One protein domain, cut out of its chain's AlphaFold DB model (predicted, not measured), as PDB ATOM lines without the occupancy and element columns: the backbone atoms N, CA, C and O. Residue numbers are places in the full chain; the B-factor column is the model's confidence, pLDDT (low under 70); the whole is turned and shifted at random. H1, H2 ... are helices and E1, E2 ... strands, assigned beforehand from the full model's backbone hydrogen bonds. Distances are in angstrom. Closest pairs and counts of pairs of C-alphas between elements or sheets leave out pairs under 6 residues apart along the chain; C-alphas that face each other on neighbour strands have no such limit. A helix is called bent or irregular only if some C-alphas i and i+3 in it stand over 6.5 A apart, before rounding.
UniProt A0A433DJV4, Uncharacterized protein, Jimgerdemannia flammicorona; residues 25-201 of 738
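What this domain is: This is residues 25 to 201 of the 738 residues of an uncharacterized protein of Jimgerdemannia flammicorona (UniProt A0A433DJV4). A small three-stranded sheet, E1, E4 and E5, makes one end of a compact body whose core is the long helix H6, with H1, H3, H4 and H8 set round it, mostly at crossed angles. The helical hairpin H1 and H2 packs on one side, and a short parallel strand pair, E2 and E3, runs beside H6 and H8 toward the sheet. The printed part has 177 residues, with nine named helices and five named strands in the order H1 H2 E1 E2 H3 H4 H5 H6 H7 H8 E3 E4 E5 H9; the class is mostly helix, as helices hold 86 and strands 17 of the 103 residues in named elements. The sheet order is E1, E4, E5, antiparallel; the radius of gyration of the C-alphas is 15.9 A and the spans are 46 by 39 by 33 A.

Where its parts are: The sheet is E1, residues 58 to 60, E4, 186 to 188, and E5, 191 to 195; the pair is E2, 70 to 72, and E3, 181 to 183. H6, residues 121 to 140, is 28.4 A long, from C-alpha 121 at (37.769, 49.693, 54.994). H1, residues 25 to 36, begins at C-alpha 25 (67.193, 47.189, 38.066) and is 17.1 A long; H2, 40 to 53, is 20.8 A; H4, 95 to 104, is 14.3 A. H3 is 80 to 85, H5 107 to 110, H7 149 to 155 and H8 171 to 178. H9, residues 197 to 201, ends at C-alpha 201 (57.722, 45.510, 35.222). H1 is irregular, only just, with C-alphas 28 and 31 7.0 A apart; H2 is irregular, with C-alphas 41 and 44 7.0 A apart.

How they stand to each other: Inner strand E4 is antiparallel to E1, with N 59 and O 187 at 2.9 A, and forms a hairpin with E5, with N 188 and O 194 at 3.0 A. H9 is on this sheet, at a height over the sheet of 7.6 A. E3 runs on into E4 at 30 degrees and is parallel to E2, with N 72 and O 182 at 2.9 A; E2, the helices H3 to H8 and E3 form a strand-helix-strand unit, two parallel neighbour strands with helices between. H6, the hub, touches H3 about perpendicular at 82 degrees, C-alphas of Val 84 and Ile 123 closest at 6.2 A. With residues 134 to 138 alone it touches H1, Ile 35 and Arg 138 closest by C-alphas at 6.8 A. It only just touches H4 and H8, with 3 pairs of C-alphas within 8 A each, closest Val 98 and Cys 131 at 6.7 A, and Tyr 136 and Phe 176 at 7.1 A. H1 and H2 are a hairpin at a shallow tilt of 14 degrees, closest C-alphas Trp 27 and Leu 50, 5.7 A. H7 touches H8, C-alphas of Cys 155 and Tyr 173 closest at 5.4 A; H5 touches H4, C-alphas of Ala 101 and Leu 107 closest at 5.2 A. Every O i to N i+4 pair is within hydrogen-bond range in H3, H4, H6, H7, H8 and H9, 6 of 8 in H1 and 8 of 10 in H2; H5 is too short for such a pair.

The domain as a whole: The two C-alphas farthest apart, of Ala 158 and Gly 190, are 46.5 A apart. The printed part has no cut, and the one long link is H7 to H8, residues 156 to 170. Mean pLDDT of the printed part is 81.0; 31 residues are under 70, among them 113 to 118 and 159 to 169.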
ATOM      1  N   LEU A  25      67.361  48.617  38.303       73.69
ATOM      2  CA  LEU A  25      67.193  47.189  38.066       73.69
ATOM      3  C   LEU A  25      67.203  46.284  39.315       73.69
ATOM      4  O   LEU A  25      66.290  45.463  39.454       73.69
ATOM      5  N   PRO A  26      68.147  46.419  40.269       78.12
ATOM      6  CA  PRO A  26      68.141  45.580  41.470       78.12
ATOM      7  C   PRO A  26      66.896  45.793  42.340       78.12
ATOM      8  O   PRO A  26      66.449  44.871  43.020       78.12
ATOM      9  N   TRP A  27      66.330  47.002  42.305       81.88
ATOM     10  CA  TRP A  27      65.155  47.387  43.085       81.88
ATOM     11  C   TRP A  27      63.853  46.948  42.420       81.88
ATOM     12  O   TRP A  27      62.938  46.548  43.128       81.88
ATOM     13  N   LEU A  28      63.796  46.919  41.084       80.25
ATOM     14  CA  LEU A  28      62.677  46.332  40.335       80.25
ATOM     15  C   LEU A  28      62.513  44.836  40.644       80.25
ATOM     16  O   LEU A  28      61.403  44.347  40.827       80.25
ATOM     17  N   GLN A  29      63.625  44.107  40.774       81.94
ATOM     18  CA  GLN A  29      63.600  42.682  41.120       81.94
ATOM     19  C   GLN A  29      63.360  42.410  42.612       81.94
ATOM     20  O   GLN A  29      63.014  41.282  42.978       81.94
ATOM     21  N   ALA A  30      63.576  43.398  43.486       86.00
ATOM     22  CA  ALA A  30      63.556  43.196  44.929       86.00
ATOM     23  C   ALA A  30      62.207  42.666  45.451       86.00
ATOM     24  O   ALA A  30      62.250  41.688  46.195       86.00
ATOM     25  N   PRO A  31      61.027  43.185  45.045       88.12
ATOM     26  CA  PRO A  31      59.743  42.630  45.478       88.12
ATOM     27  C   PRO A  31      59.607  41.132  45.183       88.12
ATOM     28  O   PRO A  31      59.280  40.360  46.078       88.12
ATOM     29  N   LEU A  32      59.949  40.691  43.967       88.00
ATOM     30  CA  LEU A  32      59.862  39.276  43.581       88.00
ATOM     31  C   LEU A  32      60.842  38.400  44.372       88.00
ATOM     32  O   LEU A  32      60.467  37.321  44.826       88.00
ATOM     33  N   ARG A  33      62.079  38.872  44.583       86.69
ATOM     34  CA  ARG A  33      63.081  38.163  45.400       86.69
ATOM     35  C   ARG A  33      62.656  38.058  46.865       86.69
ATOM     36  O   ARG A  33      62.873  37.034  47.504       86.69
ATOM     37  N   LEU A  34      62.058  39.111  47.414       90.19
ATOM     38  CA  LEU A  34      61.568  39.111  48.790       90.19
ATOM     39  C   LEU A  34      60.361  38.182  48.950       90.19
ATOM     40  O   LEU A  34      60.302  37.457  49.936       90.19
ATOM     41  N   ILE A  35      59.463  38.122  47.961       89.88
ATOM     42  CA  ILE A  35      58.368  37.138  47.925       89.88
ATOM     43  C   ILE A  35      58.922  35.707  47.837       89.88
ATOM     44  O   ILE A  35      58.449  34.824  48.547       89.88
ATOM     45  N   SER A  36      59.939  35.463  47.002       86.56
ATOM     46  CA  SER A  36      60.525  34.124  46.850       86.56
ATOM     47  C   SER A  36      61.229  33.631  48.116       86.56
ATOM     48  O   SER A  36      61.183  32.443  48.417       86.56
ATOM     49  N   LEU A  37      61.891  34.543  48.837       88.12
ATOM     50  CA  LEU A  37      62.656  34.249  50.053       88.12
ATOM     51  C   LEU A  37      61.806  34.306  51.332       88.12
ATOM     52  O   LEU A  37      62.364  34.180  52.416       88.12
ATOM     53  N   ASP A  38      60.494  34.530  51.211       89.00
ATOM     54  CA  ASP A  38      59.576  34.732  52.340       89.00
ATOM     55  C   ASP A  38      60.009  35.868  53.292       89.00
ATOM     56  O   ASP A  38      59.891  35.809  54.512       89.00
ATOM     57  N   LEU A  39      60.547  36.946  52.714       91.38
ATOM     58  CA  LEU A  39      60.983  38.154  53.416       91.38
ATOM     59  C   LEU A  39      60.004  39.311  53.174       91.38
ATOM     60  O   LEU A  39      60.419  40.449  52.923       91.38
ATOM     61  N   LEU A  40      58.701  39.026  53.255       92.19
ATOM     62  CA  LEU A  40      57.630  39.996  53.000       92.19
ATOM     63  C   LEU A  40      57.748  41.295  53.823       92.19
ATOM     64  O   LEU A  40      57.560  42.361  53.236       92.19
ATOM     65  N   PRO A  41      58.165  41.281  55.109       91.94
ATOM     66  CA  PRO A  41      58.293  42.505  55.909       91.94
ATOM     67  C   PRO A  41      59.253  43.551  55.325       91.94
ATOM     68  O   PRO A  41      59.198  44.724  55.682       91.94
ATOM     69  N   ARG A  42      60.156  43.147  54.420       90.94
ATOM     70  CA  ARG A  42      61.149  44.039  53.803       90.94
ATOM     71  C   ARG A  42      60.661  44.701  52.512       90.94
ATOM     72  O   ARG A  42      61.381  45.545  51.973       90.94
ATOM     73  N   ILE A  43      59.485  44.325  52.003       90.44
ATOM     74  CA  ILE A  43      58.963  44.816  50.722       90.44
ATOM     75  C   ILE A  43      58.720  46.330  50.774       90.44
ATOM     76  O   ILE A  43      59.163  47.013  49.855       90.44
ATOM     77  N   ASP A  44      58.119  46.875  51.840       89.38
ATOM     78  CA  ASP A  44      57.853  48.324  51.957       89.38
ATOM     79  C   ASP A  44      59.126  49.166  51.805       89.38
ATOM     80  O   ASP A  44      59.164  50.124  51.033       89.38
ATOM     81  N   ARG A  45      60.223  48.747  52.448       87.75
ATOM     82  CA  ARG A  45      61.515  49.432  52.330       87.75
ATOM     83  C   ARG A  45      62.059  49.387  50.902       87.75
ATOM     84  O   ARG A  45      62.548  50.400  50.404       87.75
ATOM     85  N   ALA A  46      62.000  48.227  50.249       87.25
ATOM     86  CA  ALA A  46      62.477  48.077  48.876       87.25
ATOM     87  C   ALA A  46      61.651  48.923  47.894       87.25
ATOM     88  O   ALA A  46      62.216  49.618  47.048       87.25
ATOM     89  N   VAL A  47      60.328  48.913  48.052       87.44
ATOM     90  CA  VAL A  47      59.382  49.681  47.234       87.44
ATOM     91  C   VAL A  47      59.532  51.182  47.475       87.44
ATOM     92  O   VAL A  47      59.529  51.953  46.522       87.44
ATOM     93  N   SER A  48      59.736  51.610  48.719       85.38
ATOM     94  CA  SER A  48      59.975  53.017  49.056       85.38
ATOM     95  C   SER A  48      61.234  53.559  48.374       85.38
ATOM     96  O   SER A  48      61.213  54.648  47.801       85.38
ATOM     97  N   ILE A  49      62.318  52.773  48.357       83.56
ATOM     98  CA  ILE A  49      63.550  53.131  47.636       83.56
ATOM     99  C   ILE A  49      63.301  53.187  46.124       83.56
ATOM    100  O   ILE A  49      63.777  54.110  45.463       83.56
ATOM    101  N   LEU A  50      62.553  52.222  45.583       81.81
ATOM    102  CA  LEU A  50      62.197  52.169  44.165       81.81
ATOM    103  C   LEU A  50      61.400  53.413  43.740       81.81
ATOM    104  O   LEU A  50      61.822  54.110  42.822       81.81
ATOM    105  N   ARG A  51      60.331  53.758  44.465       79.25
ATOM    106  CA  ARG A  51      59.492  54.937  44.185       79.25
ATOM    107  C   ARG A  51      60.262  56.248  44.277       79.25
ATOM    108  O   ARG A  51      60.067  57.130  43.450       79.25
ATOM    109  N   HIS A  52      61.159  56.376  45.257       79.25
ATOM    110  CA  HIS A  52      61.993  57.570  45.378       79.25
ATOM    111  C   HIS A  52      62.939  57.729  44.177       79.25
ATOM    112  O   HIS A  52      63.160  58.842  43.699       79.25
ATOM    113  N   ARG A  53      63.459  56.614  43.645       73.94
ATOM    114  CA  ARG A  53      64.299  56.610  42.437       73.94
ATOM    115  C   ARG A  53      63.520  56.889  41.150       73.94
ATOM    116  O   ARG A  53      64.124  57.360  40.195       73.94
ATOM    117  N   GLU A  54      62.213  56.652  41.124       74.00
ATOM    118  CA  GLU A  54      61.337  56.891  39.965       74.00
ATOM    119  C   GLU A  54      60.798  58.335  39.865       74.00
ATOM    120  O   GLU A  54      59.865  58.578  39.108       74.00
ATOM    121  N   LEU A  55      61.425  59.299  40.560       57.72
ATOM    122  CA  LEU A  55      61.069  60.729  40.594       57.72
ATOM    123  C   LEU A  55      59.663  60.999  41.168       57.72
ATOM    124  O   LEU A  55      58.734  61.341  40.449       57.72
ATOM    125  N   ASN A  56      59.543  60.895  42.499       54.84
ATOM    126  CA  ASN A  56      58.518  61.518  43.362       54.84
ATOM    127  C   ASN A  56      57.090  61.648  42.791       54.84
ATOM    128  O   ASN A  56      56.485  62.719  42.836       54.84
ATOM    129  N   GLY A  57      56.517  60.532  42.346       60.88
ATOM    130  CA  GLY A  57      55.072  60.394  42.197       60.88
ATOM    131  C   GLY A  57      54.696  59.673  40.919       60.88
ATOM    132  O   GLY A  57      54.843  60.208  39.827       60.88
ATOM    133  N   ALA A  58      54.166  58.466  41.057       68.62
ATOM    134  CA  ALA A  58      53.431  57.848  39.976       68.62
ATOM    135  C   ALA A  58      51.953  58.223  40.142       68.62
ATOM    136  O   ALA A  58      51.403  58.105  41.238       68.62
ATOM    137  N   ILE A  59      51.320  58.717  39.083       77.12
ATOM    138  CA  ILE A  59      49.900  59.082  39.098       77.12
ATOM    139  C   ILE A  59      49.135  57.957  38.417       77.12
ATOM    140  O   ILE A  59      49.552  57.468  37.367       77.12
ATOM    141  N   GLU A  60      48.028  57.534  39.020       82.00
ATOM    142  CA  GLU A  60      47.152  56.543  38.407       82.00
ATOM    143  C   GLU A  60      46.687  57.036  37.030       82.00
ATOM    144  O   GLU A  60      46.170  58.147  36.877       82.00
ATOM    145  N   ARG A  61      46.891  56.206  36.007       80.62
ATOM    146  CA  ARG A  61      46.474  56.512  34.644       80.62
ATOM    147  C   ARG A  61      44.974  56.268  34.528       80.62
ATOM    148  O   ARG A  61      44.527  55.125  34.515       80.62
ATOM    149  N   GLY A  62      44.197  57.337  34.362       66.12
ATOM    150  CA  GLY A  62      42.791  57.252  33.957       66.12
ATOM    151  C   GLY A  62      42.671  56.717  32.526       66.12
ATOM    152  O   GLY A  62      42.578  57.492  31.577       66.12
ATOM    153  N   GLY A  63      42.759  55.397  32.364       65.00
ATOM    154  CA  GLY A  63      42.830  54.712  31.074       65.00
ATOM    155  C   GLY A  63      41.628  53.819  30.778       65.00
ATOM    156  O   GLY A  63      40.832  53.465  31.651       65.00
ATOM    157  N   ARG A  64      41.500  53.430  29.506       69.62
ATOM    158  CA  ARG A  64      40.487  52.479  29.048       69.62
ATOM    159  C   ARG A  64      40.839  51.086  29.573       69.62
ATOM    160  O   ARG A  64      41.875  50.543  29.218       69.62
ATOM    161  N   ARG A  65      39.960  50.483  30.375       83.88
ATOM    162  CA  ARG A  65      40.135  49.090  30.809       83.88
ATOM    163  C   ARG A  65      39.983  48.136  29.624       83.88
ATOM    164  O   ARG A  65      38.993  48.198  28.888       83.88
ATOM    165  N   ILE A  66      40.953  47.245  29.462       86.62
ATOM    166  CA  ILE A  66      40.932  46.171  28.473       86.62
ATOM    167  C   ILE A  66      39.895  45.124  28.918       86.62
ATOM    168  O   ILE A  66      39.901  44.699  30.076       86.62
ATOM    169  N   PRO A  67      38.988  44.688  28.027       84.56
ATOM    170  CA  PRO A  67      38.014  43.652  28.347       84.56
ATOM    171  C   PRO A  67      38.696  42.310  28.643       84.56
ATOM    172  O   PRO A  67      39.668  41.939  27.990       84.56
ATOM    173  N   ASN A  68      38.104  41.535  29.554       84.06
ATOM    174  CA  ASN A  68      38.598  40.231  30.022       84.06
ATOM    175  C   ASN A  68      39.888  40.279  30.864       84.06
ATOM    176  O   ASN A  68      40.491  39.226  31.066       84.06
ATOM    177  N   LEU A  69      40.293  41.448  31.371       89.44
ATOM    178  CA  LEU A  69      41.325  41.569  32.404       89.44
ATOM    179  C   LEU A  69      40.711  41.928  33.761       89.44
ATOM    180  O   LEU A  69      39.775  42.729  33.839       89.44
ATOM    181  N   LEU A  70      41.280  41.364  34.825       89.69
ATOM    182  CA  LEU A  70      40.959  41.701  36.209       89.69
ATOM    183  C   LEU A  70      41.931  42.762  36.714       89.69
ATOM    184  O   LEU A  70      43.103  42.476  36.938       89.69
ATOM    185  N   TYR A  71      41.436  43.982  36.895       88.56
ATOM    186  CA  TYR A  71      42.246  45.104  37.363       88.56
ATOM    187  C   TYR A  71      42.336  45.128  38.889       88.56
ATOM    188  O   TYR A  71      41.314  45.276  39.563       88.56
ATOM    189  N   LEU A  72      43.558  45.041  39.409       88.25
ATOM    190  CA  LEU A  72      43.883  45.190  40.827       88.25
ATOM    191  C   LEU A  72      44.728  46.448  41.056       88.25
ATOM    192  O   LEU A  72      45.570  46.760  40.211       88.25
ATOM    193  N   PRO A  73      44.574  47.144  42.197       86.44
ATOM    194  CA  PRO A  73      45.495  48.212  42.573       86.44
ATOM    195  C   PRO A  73      46.932  47.687  42.581       86.44
ATOM    196  O   PRO A  73      47.182  46.629  43.153       86.44
ATOM    197  N   ASP A  74      47.875  48.411  41.974       87.44
ATOM    198  CA  ASP A  74      49.291  48.048  42.059       87.44
ATOM    199  C   ASP A  74      49.793  48.330  43.484       87.44
ATOM    200  O   ASP A  74      49.978  49.503  43.852       87.44
ATOM    201  N   PRO A  75      50.043  47.292  44.308       84.56
ATOM    202  CA  PRO A  75      50.431  47.521  45.686       84.56
ATOM    203  C   PRO A  75      51.813  48.171  45.787       84.56
ATOM    204  O   PRO A  75      52.139  48.808  46.789       84.56
ATOM    205  N   PHE A  76      52.624  48.064  44.735       84.06
ATOM    206  CA  PHE A  76      53.980  48.577  44.690       84.06
ATOM    207  C   PHE A  76      54.047  50.023  44.201       84.06
ATOM    208  O   PHE A  76      55.089  50.644  44.386       84.06
ATOM    209  N   GLN A  77      52.950  50.625  43.728       83.31
ATOM    210  CA  GLN A  77      52.906  52.042  43.318       83.31
ATOM    211  C   GLN A  77      52.033  52.947  44.188       83.31
ATOM    212  O   GLN A  77      52.346  54.121  44.367       83.31
ATOM    213  N   THR A  78      50.985  52.412  44.805       78.81
ATOM    214  CA  THR A  78      50.093  53.212  45.658       78.81
ATOM    215  C   THR A  78      50.725  53.706  46.964       78.81
ATOM    216  O   THR A  78      51.370  52.956  47.705       78.81
ATOM    217  N   ALA A  79      50.457  54.957  47.339       74.06
ATOM    218  CA  ALA A  79      50.878  55.528  48.622       74.06
ATOM    219  C   ALA A  79      50.386  54.727  49.851       74.06
ATOM    220  O   ALA A  79      50.994  54.809  50.916       74.06
ATOM    221  N   SER A  80      49.342  53.905  49.698       80.75
ATOM    222  CA  SER A  80      48.750  53.114  50.782       80.75
ATOM    223  C   SER A  80      49.630  51.976  51.306       80.75
ATOM    224  O   SER A  80      49.364  51.494  52.402       80.75
ATOM    225  N   LEU A  81      50.680  51.558  50.583       86.06
ATOM    226  CA  LEU A  81      51.538  50.447  51.022       86.06
ATOM    227  C   LEU A  81      52.142  50.696  52.409       86.06
ATOM    228  O   LEU A  81      51.982  49.869  53.300       86.06
ATOM    229  N   HIS A  82      52.759  51.861  52.603       84.50
ATOM    230  CA  HIS A  82      53.385  52.216  53.872       84.50
ATOM    231  C   HIS A  82      52.360  52.289  55.016       84.50
ATOM    232  O   HIS A  82      52.621  51.819  56.120       84.50
ATOM    233  N   LEU A  83      51.151  52.797  54.734       84.19
ATOM    234  CA  LEU A  83      50.060  52.837  55.714       84.19
ATOM    235  C   LEU A  83      49.681  51.433  56.189       84.19
ATOM    236  O   LEU A  83      49.468  51.227  57.374       84.19
ATOM    237  N   VAL A  84      49.643  50.456  55.284       87.06
ATOM    238  CA  VAL A  84      49.300  49.072  55.637       87.06
ATOM    239  C   VAL A  84      50.417  48.409  56.431       87.06
ATOM    240  O   VAL A  84      50.136  47.724  57.407       87.06
ATOM    241  N   TYR A  85      51.680  48.663  56.080       89.62
ATOM    242  CA  TYR A  85      52.825  48.117  56.817       89.62
ATOM    243  C   TYR A  85      52.929  48.635  58.252       89.62
ATOM    244  O   TYR A  85      53.400  47.895  59.110       89.62
ATOM    245  N   ASN A  86      52.429  49.842  58.534       87.56
ATOM    246  CA  ASN A  86      52.360  50.369  59.900       87.56
ATOM    247  C   ASN A  86      51.385  49.591  60.801       87.56
ATOM    248  O   ASN A  86      51.542  49.620  62.016       87.56
ATOM    249  N   HIS A  87      50.422  48.875  60.215       87.75
ATOM    250  CA  HIS A  87      49.416  48.096  60.943       87.75
ATOM    251  C   HIS A  87      49.673  46.580  60.908       87.75
ATOM    252  O   HIS A  87      48.975  45.817  61.576       87.75
ATOM    253  N   LEU A  88      50.661  46.119  60.134       88.69
ATOM    254  CA  LEU A  88      51.005  44.702  60.028       88.69
ATOM    255  C   LEU A  88      51.845  44.238  61.219       88.69
ATOM    256  O   LEU A  88      52.812  44.882  61.624       88.69
ATOM    257  N   ASN A  89      51.552  43.036  61.713       89.69
ATOM    258  CA  ASN A  89      52.492  42.315  62.556       89.69
ATOM    259  C   ASN A  89      53.603  41.730  61.671       89.69
ATOM    260  O   ASN A  89      53.471  40.639  61.112       89.69
ATOM    261  N   LEU A  90      54.707  42.467  61.547       88.62
ATOM    262  CA  LEU A  90      55.832  42.117  60.678       88.62
ATOM    263  C   LEU A  90      56.480  40.766  61.020       88.62
ATOM    264  O   LEU A  90      57.008  40.116  60.124       88.62
ATOM    265  N   GLU A  91      56.422  40.306  62.272       86.88
ATOM    266  CA  GLU A  91      56.941  38.982  62.652       86.88
ATOM    267  C   GLU A  91      56.062  37.847  62.120       86.88
ATOM    268  O   GLU A  91      56.547  36.759  61.813       86.88
ATOM    269  N   ARG A  92      54.756  38.104  61.991       86.19
ATOM    270  CA  ARG A  92      53.777  37.136  61.489       86.19
ATOM    271  C   ARG A  92      53.533  37.256  59.990       86.19
ATOM    272  O   ARG A  92      52.890  36.373  59.433       86.19
ATOM    273  N   PHE A  93      54.025  38.295  59.324       91.44
ATOM    274  CA  PHE A  93      53.769  38.523  57.904       91.44
ATOM    275  C   PHE A  93      54.671  37.652  57.011       91.44
ATOM    276  O   PHE A  93      55.630  38.126  56.408       91.44
ATOM    277  N   THR A  94      54.348  36.360  56.939       91.38
ATOM    278  CA  THR A  94      54.997  35.339  56.097       91.38
ATOM    279  C   THR A  94      53.999  34.751  55.098       91.38
ATOM    280  O   THR A  94      52.787  34.841  55.296       91.38
ATOM    281  N   ILE A  95      54.479  34.111  54.029       89.75
ATOM    282  CA  ILE A  95      53.644  33.470  53.000       89.75
ATOM    283  C   ILE A  95      52.696  32.433  53.615       89.75
ATOM    284  O   ILE A  95      51.530  32.365  53.221       89.75
ATOM    285  N   GLU A  96      53.169  31.640  54.581       87.94
ATOM    286  CA  GLU A  96      52.343  30.608  55.217       87.94
ATOM    287  C   GLU A  96      51.229  31.219  56.071       87.94
ATOM    288  O   GLU A  96      50.082  30.785  56.000       87.94
ATOM    289  N   ASN A  97      51.527  32.284  56.815       89.88
ATOM    290  CA  ASN A  97      50.519  32.969  57.620       89.88
ATOM    291  C   ASN A  97      49.523  33.743  56.748       89.88
ATOM    292  O   ASN A  97      48.334  33.758  57.056       89.88
ATOM    293  N   VAL A  98      49.970  34.328  55.631       89.56
ATOM    294  CA  VAL A  98      49.076  34.930  54.628       89.56
ATOM    295  C   VAL A  98      48.139  33.868  54.051       89.56
ATOM    296  O   VAL A  98      46.935  34.097  53.956       89.56
ATOM    297  N   ARG A  99      48.652  32.673  53.727       87.38
ATOM    298  CA  ARG A  99      47.825  31.543  53.278       87.38
ATOM    299  C   ARG A  99      46.805  31.132  54.341       87.38
ATOM    300  O   ARG A  99      45.630  30.986  54.012       87.38
ATOM    301  N   ALA A 100      47.237  30.959  55.589       85.19
ATOM    302  CA  ALA A 100      46.367  30.565  56.694       85.19
ATOM    303  C   ALA A 100      45.261  31.604  56.957       85.19
ATOM    304  O   ALA A 100      44.115  31.229  57.202       85.19
ATOM    305  N   ALA A 101      45.579  32.897  56.847       84.81
ATOM    306  CA  ALA A 101      44.621  33.993  56.984       84.81
ATOM    307  C   ALA A 101      43.563  33.997  55.863       84.81
ATOM    308  O   ALA A 101      42.373  34.158  56.120       84.81
ATOM    309  N   VAL A 102      43.973  33.749  54.615       83.56
ATOM    310  CA  VAL A 102      43.027  33.603  53.493       83.56
ATOM    311  C   VAL A 102      42.178  32.333  53.647       83.56
ATOM    312  O   VAL A 102      40.990  32.339  53.348       83.56
ATOM    313  N   GLN A 103      42.745  31.237  54.160       80.81
ATOM    314  CA  GLN A 103      41.999  29.998  54.420       80.81
ATOM    315  C   GLN A 103      40.953  30.135  55.529       80.81
ATOM    316  O   GLN A 103      39.895  29.513  55.446       80.81
ATOM    317  N   SER A 104      41.247  30.919  56.567       79.44
ATOM    318  CA  SER A 104      40.316  31.175  57.669       79.44
ATOM    319  C   SER A 104      39.226  32.189  57.306       79.44
ATOM    320  O   SER A 104      38.260  32.336  58.054       79.44
ATOM    321  N   GLY A 105      39.374  32.887  56.176       77.50
ATOM    322  CA  GLY A 105      38.471  33.941  55.736       77.50
ATOM    323  C   GLY A 105      38.652  35.273  56.476       77.50
ATOM    324  O   GLY A 105      37.815  36.162  56.306       77.50
ATOM    325  N   SER A 106      39.718  35.441  57.271       81.38
ATOM    326  CA  SER A 106      40.008  36.676  58.011       81.38
ATOM    327  C   SER A 106      41.484  37.066  57.934       81.38
ATOM    328  O   SER A 106      42.375  36.316  58.333       81.38
ATOM    329  N   LEU A 107      41.735  38.302  57.486       83.94
ATOM    330  CA  LEU A 107      43.074  38.896  57.411       83.94
ATOM    331  C   LEU A 107      43.526  39.540  58.733       83.94
ATOM    332  O   LEU A 107      44.676  39.960  58.840       83.94
ATOM    333  N   GLU A 108      42.663  39.588  59.756       80.25
ATOM    334  CA  GLU A 108      42.963  40.235  61.045       80.25
ATOM    335  C   GLU A 108      44.161  39.602  61.762       80.25
ATOM    336  O   GLU A 108      44.906  40.289  62.456       80.25
ATOM    337  N   GLY A 109      44.402  38.305  61.544       79.81
ATOM    338  CA  GLY A 109      45.545  37.591  62.119       79.81
ATOM    339  C   GLY A 109      46.917  38.099  61.651       79.81
ATOM    340  O   GLY A 109      47.926  37.775  62.283       79.81
ATOM    341  N   LEU A 110      46.959  38.892  60.572       86.50
ATOM    342  CA  LEU A 110      48.170  39.527  60.041       86.50
ATOM    343  C   LEU A 110      48.435  40.913  60.649       86.50
ATOM    344  O   LEU A 110      49.518  41.464  60.453       86.50
ATOM    345  N   LEU A 111      47.466  41.483  61.365       86.56
ATOM    346  CA  LEU A 111      47.551  42.822  61.939       86.56
ATOM    347  C   LEU A 111      48.202  42.816  63.328       86.56
ATOM    348  O   LEU A 111      48.289  41.787  64.008       86.56
ATOM    349  N   SER A 112      48.657  43.991  63.761       83.31
ATOM    350  CA  SER A 112      49.047  44.235  65.147       83.31
ATOM    351  C   SER A 112      47.839  44.030  66.084       83.31
ATOM    352  O   SER A 112      46.682  44.220  65.699       83.31
ATOM    353  N   ALA A 113      48.086  43.630  67.336       69.69
ATOM    354  CA  ALA A 113      47.006  43.387  68.298       69.69
ATOM    355  C   ALA A 113      46.180  44.658  68.592       69.69
ATOM    356  O   ALA A 113      44.978  44.555  68.847       69.69
ATOM    357  N   GLU A 114      46.810  45.834  68.514       69.25
ATOM    358  CA  GLU A 114      46.200  47.145  68.767       69.25
ATOM    359  C   GLU A 114      45.241  47.575  67.642       69.25
ATOM    360  O   GLU A 114      44.195  48.159  67.920       69.25
ATOM    361  N   ASP A 115      45.529  47.200  66.391       68.88
ATOM    362  CA  ASP A 115      44.776  47.648  65.210       68.88
ATOM    363  C   ASP A 115      43.685  46.670  64.744       68.88
ATOM    364  O   ASP A 115      42.861  47.005  63.891       68.88
ATOM    365  N   SER A 116      43.635  45.468  65.327       63.34
ATOM    366  CA  SER A 116      42.750  44.362  64.919       63.34
ATOM    367  C   SER A 116      41.238  44.649  64.965       63.34
ATOM    368  O   SER A 116      40.462  43.831  64.486       63.34
ATOM    369  N   LYS A 117      40.793  45.782  65.532       64.75
ATOM    370  CA  LYS A 117      39.364  46.054  65.777       64.75
ATOM    371  C   LYS A 117      38.787  47.316  65.126       64.75
ATOM    372  O   LYS A 117      37.574  47.463  65.187       64.75
ATOM    373  N   ASN A 118      39.580  48.210  64.517       69.50
ATOM    374  CA  ASN A 118      39.083  49.518  64.029       69.50
ATOM    375  C   ASN A 118      39.845  50.096  62.811       69.50
ATOM    376  O   ASN A 118      40.138  51.291  62.764       69.50
ATOM    377  N   LEU A 119      40.164  49.284  61.800       74.81
ATOM    378  CA  LEU A 119      40.811  49.796  60.584       74.81
ATOM    379  C   LEU A 119      39.807  50.357  59.563       74.81
ATOM    380  O   LEU A 119      38.737  49.780  59.358       74.81
ATOM    381  N   PRO A 120      40.160  51.443  58.848       80.62
ATOM    382  CA  PRO A 120      39.404  51.900  57.692       80.62
ATOM    383  C   PRO A 120      39.250  50.791  56.640       80.62
ATOM    384  O   PRO A 120      40.222  50.118  56.288       80.62
ATOM    385  N   ALA A 121      38.055  50.668  56.055       78.88
ATOM    386  CA  ALA A 121      37.769  49.693  54.994       78.88
ATOM    387  C   ALA A 121      38.721  49.810  53.784       78.88
ATOM    388  O   ALA A 121      39.029  48.820  53.125       78.88
ATOM    389  N   SER A 122      39.242  51.011  53.509       79.12
ATOM    390  CA  SER A 122      40.242  51.242  52.461       79.12
ATOM    391  C   SER A 122      41.581  50.549  52.741       79.12
ATOM    392  O   SER A 122      42.205  50.047  51.808       79.12
ATOM    393  N   ILE A 123      42.009  50.472  54.006       81.44
ATOM    394  CA  ILE A 123      43.239  49.777  54.415       81.44
ATOM    395  C   ILE A 123      43.048  48.264  54.313       81.44
ATOM    396  O   ILE A 123      43.916  47.579  53.777       81.44
ATOM    397  N   LEU A 124      41.895  47.749  54.750       80.62
ATOM    398  CA  LEU A 124      41.566  46.323  54.649       80.62
ATOM    399  C   LEU A 124      41.441  45.860  53.190       80.62
ATOM    400  O   LEU A 124      42.022  44.843  52.820       80.62
ATOM    401  N   SER A 125      40.766  46.637  52.337       80.94
ATOM    402  CA  SER A 125      40.687  46.371  50.892       80.94
ATOM    403  C   SER A 125      42.072  46.381  50.233       80.94
ATOM    404  O   SER A 125      42.380  45.560  49.361       80.94
ATOM    405  N   PHE A 126      42.951  47.280  50.672       84.75
ATOM    406  CA  PHE A 126      44.312  47.312  50.169       84.75
ATOM    407  C   PHE A 126      45.154  46.124  50.654       84.75
ATOM    408  O   PHE A 126      45.881  45.528  49.858       84.75
ATOM    409  N   LEU A 127      45.040  45.745  51.929       87.44
ATOM    410  CA  LEU A 127      45.696  44.559  52.482       87.44
ATOM    411  C   LEU A 127      45.260  43.291  51.737       87.44
ATOM    412  O   LEU A 127      46.099  42.455  51.401       87.44
ATOM    413  N   GLU A 128      43.972  43.177  51.426       86.50
ATOM    414  CA  GLU A 128      43.435  42.085  50.618       86.50
ATOM    415  C   GLU A 128      44.053  42.064  49.209       86.50
ATOM    416  O   GLU A 128      44.530  41.017  48.770       86.50
ATOM    417  N   SER A 129      44.147  43.220  48.539       87.00
ATOM    418  CA  SER A 129      44.818  43.336  47.228       87.00
ATOM    419  C   SER A 129      46.292  42.932  47.293       87.00
ATOM    420  O   SER A 129      46.777  42.206  46.425       87.00
ATOM    421  N   LEU A 130      47.009  43.378  48.330       90.50
ATOM    422  CA  LEU A 130      48.413  43.043  48.559       90.50
ATOM    423  C   LEU A 130      48.594  41.529  48.732       90.50
ATOM    424  O   LEU A 130      49.454  40.938  48.078       90.50
ATOM    425  N   CYS A 131      47.771  40.897  49.575       90.31
ATOM    426  CA  CYS A 131      47.815  39.453  49.802       90.31
ATOM    427  C   CYS A 131      47.509  38.675  48.518       90.31
ATOM    428  O   CYS A 131      48.220  37.717  48.205       90.31
ATOM    429  N   LEU A 132      46.507  39.110  47.745       89.69
ATOM    430  CA  LEU A 132      46.155  38.501  46.463       89.69
ATOM    431  C   LEU A 132      47.334  38.559  45.491       89.69
ATOM    432  O   LEU A 132      47.744  37.520  44.977       89.69
ATOM    433  N   VAL A 133      47.927  39.737  45.280       91.38
ATOM    434  CA  VAL A 133      49.057  39.913  44.351       91.38
ATOM    435  C   VAL A 133      50.274  39.088  44.784       91.38
ATOM    436  O   VAL A 133      50.883  38.424  43.943       91.38
ATOM    437  N   ILE A 134      50.612  39.069  46.081       91.62
ATOM    438  CA  ILE A 134      51.720  38.255  46.612       91.62
ATOM    439  C   ILE A 134      51.482  36.770  46.328       91.62
ATOM    440  O   ILE A 134      52.363  36.101  45.781       91.62
ATOM    441  N   LEU A 135      50.299  36.254  46.672       89.94
ATOM    442  CA  LEU A 135      49.965  34.845  46.475       89.94
ATOM    443  C   LEU A 135      49.886  34.480  44.991       89.94
ATOM    444  O   LEU A 135      50.371  33.420  44.610       89.94
ATOM    445  N   TYR A 136      49.345  35.361  44.148       90.00
ATOM    446  CA  TYR A 136      49.250  35.175  42.700       90.00
ATOM    447  C   TYR A 136      50.634  35.073  42.043       90.00
ATOM    448  O   TYR A 136      50.912  34.148  41.279       90.00
ATOM    449  N   ILE A 137      51.552  35.978  42.396       89.56
ATOM    450  CA  ILE A 137      52.941  35.935  41.921       89.56
ATOM    451  C   ILE A 137      53.647  34.683  42.445       89.56
ATOM    452  O   ILE A 137      54.321  33.987  41.681       89.56
ATOM    453  N   ARG A 138      53.489  34.370  43.735       87.12
ATOM    454  CA  ARG A 138      54.112  33.191  44.346       87.12
ATOM    455  C   ARG A 138      53.619  31.886  43.718       87.12
ATOM    456  O   ARG A 138      54.404  30.952  43.594       87.12
ATOM    457  N   ALA A 139      52.349  31.844  43.327       85.56
ATOM    458  CA  ALA A 139      51.713  30.718  42.662       85.56
ATOM    459  C   ALA A 139      52.250  30.495  41.245       85.56
ATOM    460  O   ALA A 139      52.662  29.385  40.917       85.56
ATOM    461  N   PHE A 140      52.242  31.541  40.414       85.38
ATOM    462  CA  PHE A 140      52.382  31.370  38.965       85.38
ATOM    463  C   PHE A 140      53.694  31.901  38.382       85.38
ATOM    464  O   PHE A 140      54.166  31.375  37.378       85.38
ATOM    465  N   ALA A 141      54.314  32.916  38.991       83.31
ATOM    466  CA  ALA A 141      55.618  33.421  38.545       83.31
ATOM    467  C   ALA A 141      56.798  32.742  39.256       83.31
ATOM    468  O   ALA A 141      57.884  32.664  38.687       83.31
ATOM    469  N   LEU A 142      56.599  32.265  40.490       82.25
ATOM    470  CA  LEU A 142      57.645  31.681  41.340       82.25
ATOM    471  C   LEU A 142      57.242  30.294  41.894       82.25
ATOM    472  O   LEU A 142      57.247  30.114  43.115       82.25
ATOM    473  N   PRO A 143      56.864  29.315  41.046       72.69
ATOM    474  CA  PRO A 143      56.389  28.015  41.513       72.69
ATOM    475  C   PRO A 143      57.502  27.230  42.228       72.69
ATOM    476  O   PRO A 143      58.658  27.239  41.808       72.69
ATOM    477  N   THR A 144      57.156  26.525  43.310       67.62
ATOM    478  CA  THR A 144      58.084  25.668  44.081       67.62
ATOM    479  C   THR A 144      57.677  24.196  44.027       67.62
ATOM    480  O   THR A 144      57.461  23.579  45.066       67.62
ATOM    481  N   GLY A 145      57.559  23.637  42.819       64.94
ATOM    482  CA  GLY A 145      57.130  22.251  42.600       64.94
ATOM    483  C   GLY A 145      55.643  22.140  42.261       64.94
ATOM    484  O   GLY A 145      55.135  22.926  41.465       64.94
ATOM    485  N   GLU A 146      54.962  21.143  42.830       55.09
ATOM    486  CA  GLU A 146      53.528  20.901  42.616       55.09
ATOM    487  C   GLU A 146      52.655  22.102  43.031       55.09
ATOM    488  O   GLU A 146      53.048  22.872  43.917       55.09
ATOM    489  N   PRO A 147      51.471  22.289  42.406       61.72
ATOM    490  CA  PRO A 147      50.582  23.377  42.772       61.72
ATOM    491  C   PRO A 147      50.178  23.174  44.228       61.72
ATOM    492  O   PRO A 147      49.653  22.110  44.564       61.72
ATOM    493  N   PRO A 148      50.386  24.173  45.099       68.31
ATOM    494  CA  PRO A 148      49.939  24.084  46.474       68.31
ATOM    495  C   PRO A 148      48.453  23.718  46.519       68.31
ATOM    496  O   PRO A 148      47.646  24.363  45.851       68.31
ATOM    497  N   GLU A 149      48.082  22.747  47.354       76.31
ATOM    498  CA  GLU A 149      46.691  22.322  47.614       76.31
ATOM    499  C   GLU A 149      45.757  23.509  47.947       76.31
ATOM    500  O   GLU A 149      44.543  23.479  47.769       76.31
ATOM    501  N   PHE A 150      46.337  24.604  48.430       78.94
ATOM    502  CA  PHE A 150      45.661  25.878  48.622       78.94
ATOM    503  C   PHE A 150      45.111  26.497  47.326       78.94
ATOM    504  O   PHE A 150      43.978  26.969  47.323       78.94
ATOM    505  N   ILE A 151      45.878  26.484  46.232       79.94
ATOM    506  CA  ILE A 151      45.445  27.048  44.945       79.94
ATOM    507  C   ILE A 151      44.264  26.250  44.406       79.94
ATOM    508  O   ILE A 151      43.268  26.841  44.003       79.94
ATOM    509  N   THR A 152      44.338  24.914  44.453       80.12
ATOM    510  CA  THR A 152      43.229  24.061  44.006       80.12
ATOM    511  C   THR A 152      41.967  24.343  44.813       80.12
ATOM    512  O   THR A 152      40.904  24.508  44.230       80.12
ATOM    513  N   LYS A 153      42.084  24.539  46.132       80.81
ATOM    514  CA  LYS A 153      40.942  24.919  46.976       80.81
ATOM    515  C   LYS A 153      40.347  26.296  46.639       80.81
ATOM    516  O   LYS A 153      39.130  26.448  46.737       80.81
ATOM    517  N   ILE A 154      41.152  27.285  46.232       80.88
ATOM    518  CA  ILE A 154      40.637  28.575  45.724       80.88
ATOM    519  C   ILE A 154      39.883  28.358  44.407       80.88
ATOM    520  O   ILE A 154      38.754  28.831  44.257       80.88
ATOM    521  N   CYS A 155      40.481  27.618  43.469       81.38
ATOM    522  CA  CYS A 155      39.875  27.327  42.170       81.38
ATOM    523  C   CYS A 155      38.591  26.496  42.299       81.38
ATOM    524  O   CYS A 155      37.655  26.705  41.544       81.38
ATOM    525  N   ASP A 156      38.479  25.616  43.290       81.19
ATOM    526  CA  ASP A 156      37.272  24.812  43.519       81.19
ATOM    527  C   ASP A 156      36.187  25.564  44.316       81.19
ATOM    528  O   ASP A 156      35.146  24.994  44.643       81.19
ATOM    529  N   LYS A 157      36.415  26.848  44.647       77.00
ATOM    530  CA  LYS A 157      35.573  27.654  45.556       77.00
ATOM    531  C   LYS A 157      35.371  26.998  46.930       77.00
ATOM    532  O   LYS A 157      34.383  27.264  47.610       77.00
ATOM    533  N   ALA A 158      36.310  26.146  47.339       71.75
ATOM    534  CA  ALA A 158      36.263  25.418  48.603       71.75
ATOM    535  C   ALA A 158      36.678  26.291  49.800       71.75
ATOM    536  O   ALA A 158      36.379  25.947  50.941       71.75
ATOM    537  N   ILE A 159      37.358  27.414  49.548       66.69
ATOM    538  CA  ILE A 159      37.722  28.414  50.556       66.69
ATOM    539  C   ILE A 159      36.958  29.708  50.243       66.69
ATOM    540  O   ILE A 159      37.122  30.229  49.138       66.69
ATOM    541  N   PRO A 160      36.165  30.261  51.179       61.38
ATOM    542  CA  PRO A 160      35.739  31.653  51.105       61.38
ATOM    543  C   PRO A 160      36.982  32.521  51.370       61.38
ATOM    544  O   PRO A 160      37.466  32.521  52.500       61.38
ATOM    545  N   PRO A 161      37.546  33.216  50.364       57.91
ATOM    546  CA  PRO A 161      38.865  33.847  50.491       57.91
ATOM    547  C   PRO A 161      38.922  34.865  51.633       57.91
ATOM    548  O   PRO A 161      39.948  35.010  52.287       57.91
ATOM    549  N   THR A 162      37.797  35.532  51.894       60.31
ATOM    550  CA  THR A 162      37.553  36.406  53.042       60.31
ATOM    551  C   THR A 162      36.036  36.495  53.266       60.31
ATOM    552  O   THR A 162      35.273  36.769  52.338       60.31
ATOM    553  N   THR A 163      35.545  36.273  54.490       55.88
ATOM    554  CA  THR A 163      34.118  36.496  54.830       55.88
ATOM    555  C   THR A 163      33.756  37.986  54.867       55.88
ATOM    556  O   THR A 163      32.580  38.340  54.895       55.88
ATOM    557  N   SER A 164      34.772  38.851  54.840       54.75
ATOM    558  CA  SER A 164      34.707  40.313  54.873       54.75
ATOM    559  C   SER A 164      35.309  40.972  53.620       54.75
ATOM    560  O   SER A 164      35.725  42.127  53.697       54.75
ATOM    561  N   SER A 165      35.397  40.247  52.493       59.81
ATOM    562  CA  SER A 165      35.932  40.760  51.218       59.81
ATOM    563  C   SER A 165      35.322  42.115  50.869       59.81
ATOM    564  O   SER A 165      34.098  42.245  50.772       59.81
ATOM    565  N   HIS A 166      36.167  43.110  50.605       62.81
ATOM    566  CA  HIS A 166      35.707  44.384  50.038       62.81
ATOM    567  C   HIS A 166      35.619  44.333  48.504       62.81
ATOM    568  O   HIS A 166      35.091  45.255  47.879       62.81
ATOM    569  N   PHE A 167      36.104  43.248  47.892       64.81
ATOM    570  CA  PHE A 167      35.962  42.962  46.467       64.81
ATOM    571  C   PHE A 167      34.774  42.040  46.179       64.81
ATOM    572  O   PHE A 167      34.240  41.377  47.069       64.81
ATOM    573  N   HIS A 168      34.369  41.969  44.907       68.75
ATOM    574  CA  HIS A 168      33.344  41.025  44.465       68.75
ATOM    575  C   HIS A 168      33.734  39.583  44.842       68.75
ATOM    576  O   HIS A 168      34.892  39.191  44.704       68.75
ATOM    577  N   SER A 169      32.760  38.781  45.283       67.69
ATOM    578  CA  SER A 169      32.960  37.449  45.883       67.69
ATOM    579  C   SER A 169      33.683  36.428  44.993       67.69
ATOM    580  O   SER A 169      34.188  35.423  45.488       67.69
ATOM    581  N   SER A 170      33.752  36.673  43.684       76.69
ATOM    582  CA  SER A 170      34.450  35.826  42.714       76.69
ATOM    583  C   SER A 170      35.869  36.277  42.366       76.69
ATOM    584  O   SER A 170      36.535  35.540  41.646       76.69
ATOM    585  N   LEU A 171      36.361  37.425  42.859       83.75
ATOM    586  CA  LEU A 171      37.640  38.008  42.416       83.75
ATOM    587  C   LEU A 171      38.808  37.018  42.524       83.75
ATOM    588  O   LEU A 171      39.531  36.800  41.557       83.75
ATOM    589  N   TRP A 172      38.975  36.408  43.696       84.88
ATOM    590  CA  TRP A 172      40.026  35.422  43.943       84.88
ATOM    591  C   TRP A 172      39.874  34.190  43.050       84.88
ATOM    592  O   TRP A 172      40.841  33.737  42.449       84.88
ATOM    593  N   TYR A 173      38.654  33.672  42.913       85.19
ATOM    594  CA  TYR A 173      38.385  32.537  42.032       85.19
ATOM    595  C   TYR A 173      38.751  32.863  40.577       85.19
ATOM    596  O   TYR A 173      39.465  32.095  39.937       85.19
ATOM    597  N   GLU A 174      38.312  34.012  40.059       86.31
ATOM    598  CA  GLU A 174      38.574  34.416  38.677       86.31
ATOM    599  C   GLU A 174      40.070  34.661  38.446       86.31
ATOM    600  O   GLU A 174      40.616  34.158  37.467       86.31
ATOM    601  N   ALA A 175      40.761  35.329  39.377       87.88
ATOM    602  CA  ALA A 175      42.197  35.585  39.276       87.88
ATOM    603  C   ALA A 175      43.011  34.286  39.167       87.88
ATOM    604  O   ALA A 175      43.850  34.159  38.275       87.88
ATOM    605  N   PHE A 176      42.740  33.305  40.033       88.44
ATOM    606  CA  PHE A 176      43.482  32.039  40.075       88.44
ATOM    607  C   PHE A 176      42.996  30.998  39.053       88.44
ATOM    608  O   PHE A 176      43.698  30.018  38.827       88.44
ATOM    609  N   THR A 177      41.840  31.202  38.413       86.38
ATOM    610  CA  THR A 177      41.325  30.297  37.366       86.38
ATOM    611  C   THR A 177      41.660  30.792  35.957       86.38
ATOM    612  O   THR A 177      42.088  30.008  35.108       86.38
ATOM    613  N   GLU A 178      41.466  32.087  35.695       85.19
ATOM    614  CA  GLU A 178      41.614  32.692  34.362       85.19
ATOM    615  C   GLU A 178      43.018  33.271  34.122       85.19
ATOM    616  O   GLU A 178      43.384  33.545  32.979       85.19
ATOM    617  N   HIS A 179      43.815  33.467  35.183       89.81
ATOM    618  CA  HIS A 179      45.181  34.009  35.119       89.81
ATOM    619  C   HIS A 179      45.280  35.354  34.367       89.81
ATOM    620  O   HIS A 179      46.286  35.667  33.734       89.81
ATOM    621  N   ASN A 180      44.227  36.166  34.413       89.69
ATOM    622  CA  ASN A 180      44.057  37.397  33.635       89.69
ATOM    623  C   ASN A 180      44.193  38.667  34.492       89.69
ATOM    624  O   ASN A 180      43.587  39.699  34.192       89.69
ATOM    625  N   VAL A 181      44.972  38.589  35.572       92.19
ATOM    626  CA  VAL A 181      45.234  39.721  36.464       92.19
ATOM    627  C   VAL A 181      46.052  40.790  35.744       92.19
ATOM    628  O   VAL A 181      47.002  40.493  35.022       92.19
ATOM    629  N   ARG A 182      45.692  42.046  35.991       92.38
ATOM    630  CA  ARG A 182      46.350  43.249  35.505       92.38
ATOM    631  C   ARG A 182      46.464  44.237  36.657       92.38
ATOM    632  O   ARG A 182      45.480  44.476  37.351       92.38
ATOM    633  N   LEU A 183      47.637  44.821  36.868       91.69
ATOM    634  CA  LEU A 183      47.770  45.890  37.851       91.69
ATOM    635  C   LEU A 183      47.385  47.221  37.211       91.69
ATOM    636  O   LEU A 183      47.703  47.462  36.045       91.69
ATOM    637  N   THR A 184      46.693  48.070  37.970       89.31
ATOM    638  CA  THR A 184      46.323  49.423  37.551       89.31
ATOM    639  C   THR A 184      47.546  50.156  37.014       89.31
ATOM    640  O   THR A 184      48.611  50.108  37.626       89.31
ATOM    641  N   ASP A 185      47.400  50.811  35.866       88.38
ATOM    642  CA  ASP A 185      48.526  51.459  35.205       88.38
ATOM    643  C   ASP A 185      48.865  52.795  35.889       88.38
ATOM    644  O   ASP A 185      47.979  53.587  36.222       88.38
ATOM    645  N   TYR A 186      50.156  53.066  36.068       86.50
ATOM    646  CA  TYR A 186      50.658  54.307  36.661       86.50
ATOM    647  C   TYR A 186      51.592  55.034  35.689       86.50
ATOM    648  O   TYR A 186      52.391  54.408  34.994       86.50
ATOM    649  N   GLN A 187      51.510  56.363  35.649       85.44
ATOM    650  CA  GLN A 187      52.355  57.239  34.831       85.44
ATOM    651  C   GLN A 187      53.368  58.003  35.678       85.44
ATOM    652  O   GLN A 187      53.088  58.334  36.829       85.44
ATOM    653  N   GLN A 188      54.518  58.339  35.095       80.94
ATOM    654  CA  GLN A 188      55.525  59.172  35.756       80.94
ATOM    655  C   GLN A 188      55.033  60.620  35.934       80.94
ATOM    656  O   GLN A 188      54.547  61.242  34.981       80.94
ATOM    657  N   ALA A 189      55.214  61.198  37.129       70.88
ATOM    658  CA  ALA A 189      54.973  62.621  37.359       70.88
ATOM    659  C   ALA A 189      55.823  63.476  36.404       70.88
ATOM    660  O   ALA A 189      57.034  63.307  36.286       70.88
ATOM    661  N   GLY A 190      55.174  64.400  35.691       69.56
ATOM    662  CA  GLY A 190      55.829  65.279  34.714       69.56
ATOM    663  C   GLY A 190      56.066  64.664  33.329       69.56
ATOM    664  O   GLY A 190      56.535  65.361  32.434       69.56
ATOM    665  N   SER A 191      55.717  63.392  33.108       71.81
ATOM    666  CA  SER A 191      55.751  62.738  31.790       71.81
ATOM    667  C   SER A 191      54.488  61.893  31.579       71.81
ATOM    668  O   SER A 191      54.558  60.666  31.593       71.81
ATOM    669  N   PRO A 192      53.323  62.526  31.324       67.38
ATOM    670  CA  PRO A 192      52.015  61.856  31.258       67.38
ATOM    671  C   PRO A 192      51.863  60.854  30.102       67.38
ATOM    672  O   PRO A 192      50.810  60.250  29.932       67.38
ATOM    673  N   GLN A 193      52.888  60.677  29.269       73.00
ATOM    674  CA  GLN A 193      52.905  59.676  28.204       73.00
ATOM    675  C   GLN A 193      53.706  58.420  28.558       73.00
ATOM    676  O   GLN A 193      53.592  57.443  27.829       73.00
ATOM    677  N   ARG A 194      54.495  58.420  29.643       79.06
ATOM    678  CA  ARG A 194      55.333  57.277  30.032       79.06
ATOM    679  C   ARG A 194      54.810  56.598  31.281       79.06
ATOM    680  O   ARG A 194      54.484  57.265  32.269       79.06
ATOM    681  N   MET A 195      54.778  55.273  31.244       84.88
ATOM    682  CA  MET A 195      54.401  54.479  32.406       84.88
ATOM    683  C   MET A 195      55.547  54.380  33.418       84.88
ATOM    684  O   MET A 195      56.727  54.477  33.074       84.88
ATOM    685  N   ALA A 196      55.193  54.231  34.694       84.44
ATOM    686  CA  ALA A 196      56.161  54.042  35.765       84.44
ATOM    687  C   ALA A 196      56.916  52.713  35.542       84.44
ATOM    688  O   ALA A 196      56.264  51.678  35.393       84.44
ATOM    689  N   PRO A 197      58.263  52.697  35.514       83.25
ATOM    690  CA  PRO A 197      59.035  51.502  35.155       83.25
ATOM    691  C   PRO A 197      58.718  50.268  36.009       83.25
ATOM    692  O   PRO A 197      58.597  49.160  35.493       83.25
ATOM    693  N   SER A 198      58.529  50.457  37.309       83.75
ATOM    694  CA  SER A 198      58.102  49.429  38.257       83.75
ATOM    695  C   SER A 198      56.697  48.894  37.993       83.75
ATOM    696  O   SER A 198      56.501  47.682  38.045       83.75
ATOM    697  N   ASN A 199      55.747  49.757  37.635       88.38
ATOM    698  CA  ASN A 199      54.410  49.343  37.219       88.38
ATOM    699  C   ASN A 199      54.452  48.516  35.929       88.38
ATOM    700  O   ASN A 199      53.825  47.459  35.845       88.38
ATOM    701  N   VAL A 200      55.241  48.965  34.947       87.94
ATOM    702  CA  VAL A 200      55.475  48.230  33.699       87.94
ATOM    703  C   VAL A 200      56.051  46.850  34.005       87.94
ATOM    704  O   VAL A 200      55.513  45.855  33.529       87.94
ATOM    705  N   TYR A 201      57.081  46.771  34.850       86.81
ATOM    706  CA  TYR A 201      57.722  45.510  35.222       86.81
ATOM    707  C   TYR A 201      56.763  44.535  35.920       86.81
ATOM    708  O   TYR A 201      56.731  43.346  35.604       86.81
TER     709      TYR A 201